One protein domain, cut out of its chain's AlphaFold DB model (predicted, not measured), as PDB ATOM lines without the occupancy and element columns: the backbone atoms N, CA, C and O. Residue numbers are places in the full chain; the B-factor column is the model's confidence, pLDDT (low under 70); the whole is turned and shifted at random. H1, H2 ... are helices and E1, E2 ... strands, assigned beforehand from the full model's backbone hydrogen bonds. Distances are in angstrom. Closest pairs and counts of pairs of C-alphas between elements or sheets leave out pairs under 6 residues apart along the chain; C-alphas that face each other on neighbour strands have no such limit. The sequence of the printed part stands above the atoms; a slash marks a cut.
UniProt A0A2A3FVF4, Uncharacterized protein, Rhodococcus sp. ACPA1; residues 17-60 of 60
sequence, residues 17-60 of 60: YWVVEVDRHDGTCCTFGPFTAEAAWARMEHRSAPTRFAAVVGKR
ATOM      1  N   TYR A  17     264.257 396.166 397.255       87.25
ATOM      2  CA  TYR A  17     264.486 396.231 395.814       87.25
ATOM      3  C   TYR A  17     265.950 395.946 395.494       87.25
ATOM      4  O   TYR A  17     266.859 396.428 396.166       87.25
ATOM      5  N   TRP A  18     266.180 395.188 394.432       89.44
ATOM      6  CA  TRP A  18     267.503 394.842 393.928       89.44
ATOM      7  C   TRP A  18     267.607 395.242 392.463       89.44
ATOM      8  O   TRP A  18     266.618 395.204 391.739       89.44
ATOM      9  N   VAL A  19     268.802 395.601 392.013       87.75
ATOM     10  CA  VAL A  19     269.086 395.840 390.597       87.75
ATOM     11  C   VAL A  19     269.940 394.692 390.091       87.75
ATOM     12  O   VAL A  19     271.018 394.440 390.624       87.75
ATOM     13  N   VAL A  20     269.457 393.995 389.071       89.06
ATOM     14  CA  VAL A  20     270.202 392.947 388.375       89.06
ATOM     15  C   VAL A  20     270.681 393.508 387.055       89.06
ATOM     16  O   VAL A  20     269.899 394.092 386.310       89.06
ATOM     17  N   GLU A  21     271.956 393.316 386.762       88.88
ATOM     18  CA  GLU A  21     272.580 393.729 385.518       88.88
ATOM     19  C   GLU A  21     273.178 392.534 384.811       88.88
ATOM     20  O   GLU A  21     273.884 391.741 385.427       88.88
ATOM     21  N   VAL A  22     272.921 392.435 383.514       87.62
ATOM     22  CA  VAL A  22     273.450 391.374 382.664       87.62
ATOM     23  C   VAL A  22     274.240 392.013 381.538       87.62
ATOM     24  O   VAL A  22     273.710 392.844 380.791       87.62
ATOM     25  N   ASP A  23     275.509 391.637 381.423       86.62
ATOM     26  CA  ASP A  23     276.332 392.036 380.292       86.62
ATOM     27  C   ASP A  23     275.854 391.316 379.027       86.62
ATOM     28  O   ASP A  23     275.682 390.097 378.998       86.62
ATOM     29  N   ARG A  24     275.598 392.082 377.966       82.38
ATOM     30  CA  ARG A  24     275.098 391.551 376.698       82.38
ATOM     31  C   ARG A  24     276.143 390.702 375.974       82.38
ATOM     32  O   ARG A  24     275.761 389.885 375.140       82.38
ATOM     33  N   HIS A  25     277.430 390.930 376.228       84.88
ATOM     34  CA  HIS A  25     278.507 390.269 375.503       84.88
ATOM     35  C   HIS A  25     278.740 388.836 375.992       84.88
ATOM     36  O   HIS A  25     278.884 387.930 375.174       84.88
ATOM     37  N   ASP A  26     278.775 388.625 377.309       89.56
ATOM     38  CA  ASP A  26     279.142 387.337 377.915       89.56
ATOM     39  C   ASP A  26     278.091 386.771 378.887       89.56
ATOM     40  O   ASP A  26     278.248 385.656 379.383       89.56
ATOM     41  N   GLY A  27     276.997 387.498 379.133       85.75
ATOM     42  CA  GLY A  27     275.936 387.074 380.044       85.75
ATOM     43  C   GLY A  27     276.304 387.184 381.524       85.75
ATOM     44  O   GLY A  27     275.547 386.696 382.366       85.75
ATOM     45  N   THR A  28     277.433 387.816 381.865       89.31
ATOM     46  CA  THR A  28     277.838 388.027 383.257       89.31
ATOM     47  C   THR A  28     276.758 388.797 384.000       89.31
ATOM     48  O   THR A  28     276.339 389.875 383.576       89.31
ATOM     49  N   CYS A  29     276.319 388.236 385.125       88.31
ATOM     50  CA  CYS A  29     275.258 388.787 385.950       88.31
ATOM     51  C   CYS A  29     275.832 389.411 387.228       88.31
ATOM     52  O   CYS A  29     276.558 388.753 387.976       88.31
ATOM     53  N   CYS A  30     275.474 390.665 387.492       87.12
ATOM     54  CA  CYS A  30     275.820 391.397 388.703       87.12
ATOM     55  C   CYS A  30     274.545 391.859 389.408       87.12
ATOM     56  O   CYS A  30     273.690 392.499 388.799       87.12
ATOM     57  N   THR A  31     274.445 391.597 390.709       89.06
ATOM     58  CA  THR A  31     273.287 391.987 391.522       89.06
ATOM     59  C   THR A  31     273.698 393.043 392.542       89.06
ATOM     60  O   THR A  31     274.711 392.895 393.223       89.06
ATOM     61  N   PHE A  32     272.899 394.101 392.666       86.31
ATOM     62  CA  PHE A  32     273.139 395.238 393.552       86.31
ATOM     63  C   PHE A  32     271.931 395.473 394.457       86.31
ATOM     64  O   PHE A  32     270.795 395.440 393.989       86.31
ATOM     65  N   GLY A  33     272.170 395.758 395.734       87.69
ATOM     66  CA  GLY A  33     271.129 396.064 396.713       87.69
ATOM     67  C   GLY A  33     271.520 395.631 398.132       87.69
ATOM     68  O   GLY A  33     272.684 395.276 398.348       87.69
ATOM     69  N   PRO A  34     270.568 395.654 399.082       90.06
ATOM     70  CA  PRO A  34     269.175 396.080 398.908       90.06
ATOM     71  C   PRO A  34     269.032 397.609 398.785       90.06
ATOM     72  O   PRO A  34     269.851 398.372 399.297       90.06
ATOM     73  N   PHE A  35     267.972 398.055 398.115       86.69
ATOM     74  CA  PHE A  35     267.616 399.460 397.903       86.69
ATOM     75  C   PHE A  35     266.158 399.745 398.283       86.69
ATOM     76  O   PHE A  35     265.311 398.848 398.327       86.69
ATOM     77  N   THR A  36     265.854 401.030 398.483       86.88
ATOM     78  CA  THR A  36     264.482 401.541 398.369       86.88
ATOM     79  C   THR A  36     264.035 401.523 396.902       86.88
ATOM     80  O   THR A  36     264.876 401.508 395.999       86.88
ATOM     81  N   ALA A  37     262.721 401.552 396.652       83.81
ATOM     82  CA  ALA A  37     262.169 401.565 395.292       83.81
ATOM     83  C   ALA A  37     262.765 402.703 394.444       83.81
ATOM     84  O   ALA A  37     263.322 402.461 393.376       83.81
ATOM     85  N   GLU A  38     262.723 403.928 394.974       85.94
ATOM     86  CA  GLU A  38     263.238 405.138 394.321       85.94
ATOM     87  C   GLU A  38     264.730 405.028 393.981       85.94
ATOM     88  O   GLU A  38     265.147 405.339 392.868       85.94
ATOM     89  N   ALA A  39     265.550 404.522 394.910       85.44
ATOM     90  CA  ALA A  39     266.986 404.378 394.683       85.44
ATOM     91  C   ALA A  39     267.309 403.318 393.615       85.44
ATOM     92  O   ALA A  39     268.263 403.482 392.852       85.44
ATOM     93  N   ALA A  40     266.513 402.244 393.534       86.00
ATOM     94  CA  ALA A  40     266.666 401.227 392.499       86.00
ATOM     95  C   ALA A  40     266.323 401.778 391.103       86.00
ATOM     96  O   ALA A  40     267.071 401.536 390.154       86.00
ATOM     97  N   TRP A  41     265.248 402.566 390.980       83.56
ATOM     98  CA  TRP A  41     264.852 403.200 389.717       83.56
ATOM     99  C   TRP A  41     265.808 404.314 389.281       83.56
ATOM    100  O   TRP A  41     266.247 404.311 388.134       83.56
ATOM    101  N   ALA A  42     266.249 405.186 390.191       85.12
ATOM    102  CA  ALA A  42     267.244 406.215 389.873       85.12
ATOM    103  C   ALA A  42     268.558 405.607 389.339       85.12
ATOM    104  O   ALA A  42     269.214 406.152 388.448       85.12
ATOM    105  N   ARG A  43     268.941 404.421 389.836       80.19
ATOM    106  CA  ARG A  43     270.109 403.685 389.330       80.19
ATOM    107  C   ARG A  43     269.925 403.185 387.895       80.19
ATOM    108  O   ARG A  43     270.916 403.104 387.171       80.19
ATOM    109  N   MET A  44     268.699 402.858 387.487       78.81
ATOM    110  CA  MET A  44     268.383 402.472 386.107       78.81
ATOM    111  C   MET A  44     268.523 403.663 385.155       78.81
ATOM    112  O   MET A  44     269.128 403.528 384.095       78.81
ATOM    113  N   GLU A  45     268.022 404.836 385.550       73.94
ATOM    114  CA  GLU A  45     268.043 406.056 384.730       73.94
ATOM    115  C   GLU A  45     269.465 406.558 384.451       73.94
ATOM    116  O   GLU A  45     269.769 407.029 383.354       73.94
ATOM    117  N   HIS A  46     270.375 406.395 385.414       63.25
ATOM    118  CA  HIS A  46     271.780 406.770 385.248       63.25
ATOM    119  C   HIS A  46     272.595 405.817 384.361       63.25
ATOM    120  O   HIS A  46     273.744 406.125 384.037       63.25
ATOM    121  N   ARG A  47     272.044 404.666 383.949       60.91
ATOM    122  CA  ARG A  47     272.768 403.680 383.138       60.91
ATOM    123  C   ARG A  47     272.275 403.629 381.702       60.91
ATOM    124  O   ARG A  47     271.521 402.757 381.297       60.91
ATOM    125  N   SER A  48     272.851 404.499 380.890       54.31
ATOM    126  CA  SER A  48     272.768 404.494 379.427       54.31
ATOM    127  C   SER A  48     273.936 403.731 378.777       54.31
ATOM    128  O   SER A  48     274.445 404.124 377.731       54.31
ATOM    129  N   ALA A  49     274.388 402.623 379.384       61.94
ATOM    130  CA  ALA A  49     275.410 401.768 378.774       61.94
ATOM    131  C   ALA A  49     274.743 400.777 377.793       61.94
ATOM    132  O   ALA A  49     274.037 399.875 378.247       61.94
ATOM    133  N   PRO A  50     274.971 400.877 376.467       63.94
ATOM    134  CA  PRO A  50     274.285 400.051 375.462       63.94
ATOM    135  C   PRO A  50     274.622 398.552 375.546       63.94
ATOM    136  O   PRO A  50     273.985 397.727 374.892       63.94
ATOM    137  N   THR A  51     275.630 398.190 376.338       63.41
ATOM    138  CA  THR A  51     276.129 396.823 376.499       63.41
ATOM    139  C   THR A  51     275.504 396.069 377.668       63.41
ATOM    140  O   THR A  51     275.855 394.912 377.874       63.41
ATOM    141  N   ARG A  52     274.593 396.670 378.447       69.19
ATOM    142  CA  ARG A  52     274.025 396.025 379.640       69.19
ATOM    143  C   ARG A  52     272.509 396.108 379.673       69.19
ATOM    144  O   ARG A  52     271.932 397.160 379.418       69.19
ATOM    145  N   PHE A  53     271.878 395.002 380.048       73.38
ATOM    146  CA  PHE A  53     270.485 394.991 380.482       73.38
ATOM    147  C   PHE A  53     270.459 395.199 381.989       73.38
ATOM    148  O   PHE A  53     271.265 394.601 382.694       73.38
ATOM    149  N   ALA A  54     269.547 396.029 382.481       79.44
ATOM    150  CA  ALA A  54     269.327 396.209 383.908       79.44
ATOM    151  C   ALA A  54     267.844 395.986 384.221       79.44
ATOM    152  O   ALA A  54     266.989 396.282 383.387       79.44
ATOM    153  N   ALA A  55     267.539 395.432 385.390       82.00
ATOM    154  CA  ALA A  55     266.175 395.230 385.862       82.00
ATOM    155  C   ALA A  55     266.085 395.467 387.369       82.00
ATOM    156  O   ALA A  55     266.956 395.032 388.125       82.00
ATOM    157  N   VAL A  56     265.001 396.111 387.804       82.44
ATOM    158  CA  VAL A  56     264.646 396.219 389.222       82.44
ATOM    159  C   VAL A  56     263.802 395.009 389.609       82.44
ATOM    160  O   VAL A  56     262.773 394.736 388.993       82.44
ATOM    161  N   VAL A  57     264.228 394.288 390.642       84.50
ATOM    162  CA  VAL A  57     263.546 393.108 391.174       84.50
ATOM    163  C   VAL A  57     263.131 393.389 392.612       84.50
ATOM    164  O   VAL A  57     263.973 393.654 393.469       84.50
ATOM    165  N   GLY A  58     261.830 393.318 392.879       80.62
ATOM    166  CA  GLY A  58     261.298 393.363 394.237       80.62
ATOM    167  C   GLY A  58     261.335 391.981 394.882       80.62
ATOM    168  O   GLY A  58     260.826 391.019 394.302       80.62
ATOM    169  N   LYS A  59     261.906 391.877 396.084       73.88
ATOM    170  CA  LYS A  59     261.753 390.701 396.947       73.88
ATOM    171  C   LYS A  59     260.696 390.966 398.020       73.88
ATOM    172  O   LYS A  59     260.492 392.101 398.449       73.88
ATOM    173  N   ARG A  60     259.983 389.903 398.387       70.62
ATOM    174  CA  ARG A  60     258.994 389.904 399.468       70.62
ATOM    175  C   ARG A  60     259.680 389.553 400.774       70.62
ATOM    176  O   ARG A  60     260.435 388.558 400.748       70.62
TER     177      ARG A  60
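What this domain is: This is residues 17 to 60 of the 60 residues of an uncharacterized protein of Rhodococcus sp. ACPA1 (UniProt A0A2A3FVF4). This is one strongly twisted sheet of three strands, E2, E1 and E3, with the single helix H1 packed over one face and the other face bare. The helix runs along E1, the strand in the middle of the sheet, and the stretch after it, residues 46 to 51, folds back from the helix to the sheet. The printed part has 44 residues, with three named strands and one named helix in the order E1, E2, H1, E3; the sheet order is E2, E1, E3, all antiparallel, and the class is mixed, helices and strands. The whole is compact, with a radius of gyration of the C-alphas of 10.3 A, and its outline is only just flat, with spans of 30 by 20 by 10 A.

Where its parts are: Begin at the first printed residue and find C-alpha 17 at (264.486, 396.231, 395.814); from there strand E1 runs over residues 17 to 23 and measures 20.0 A from first to last C-alpha. Go past residues 24 to 28 to Cys 29, where strand E2 begins; it takes residues 29 to 35 and measures 17.8 A. Go past the one residue between, residue 36, to find C-alpha 37 at (262.169, 401.565, 395.292), where helix H1 begins; it holds residues 37 to 45 and is 12.9 A long from first to last C-alpha. Look next at Arg 52, the first residue of strand E3, which runs over residues 52 to 59 for 21.9 A, is the longest strand by residues, and ends with C-alpha 59 at (261.753, 390.701, 396.947).

How they stand to each other: Start with E1, the inner strand of the sheet, which has E2 and E3, the edge strands, as its neighbours. E1 and E2 form a hairpin and are antiparallel, with 161 degrees between their directions; look for N 19 and O 32 at 2.8 A and N 30 and O 21 at 2.8 A, both within hydrogen-bond range. E1 and E3 are also antiparallel, at 155 degrees; here N 18 and O 57 are 2.9 A apart and N 55 and O 20 are 2.9 A apart, again within hydrogen-bond range. C-alphas 21 and 54 face each other across this pair at 4.4 A. Now turn to H1, which is on the sheet at a height over the sheet of 8.6 A. It lies over E1, and on the local plane its line and that of E1 stand at 1 degree, along the strands. The closest C-alphas of H1 and E1 are those of Ala 37 and Tyr 17, 5.8 A apart. For H1 and E3 the closest C-alphas are those of Ala 40 and Val 56, at 6.3 A. H1 and E2 are near each other, with 7 pairs of C-alphas within 10 A. In H1 every O i to N i+4 pair is within hydrogen-bond range. E2, H1 and E3 make a split strand-helix-strand unit, two strands that run the same way with a helix between them along the chain and E1 between them in the sheet; its crossover is right-handed.

The domain as a whole: The two C-alphas farthest apart are those of His 25 and Arg 60, at 30.9 A, while the first and last printed C-alphas, Tyr 17 and Arg 60, are 9.1 A apart. The printed part has no cut, and Arg 60 is the chain's last residue. The links from E1 to E2 and from E2 to H1 are tight, the link from H1 to E3 is short, and no link is long. In the B-factor column you will find a mean pLDDT of the printed part of 80.8; the model's confidence is low, under 70, at residues 46 to 52, of which residue 52 belongs to E3.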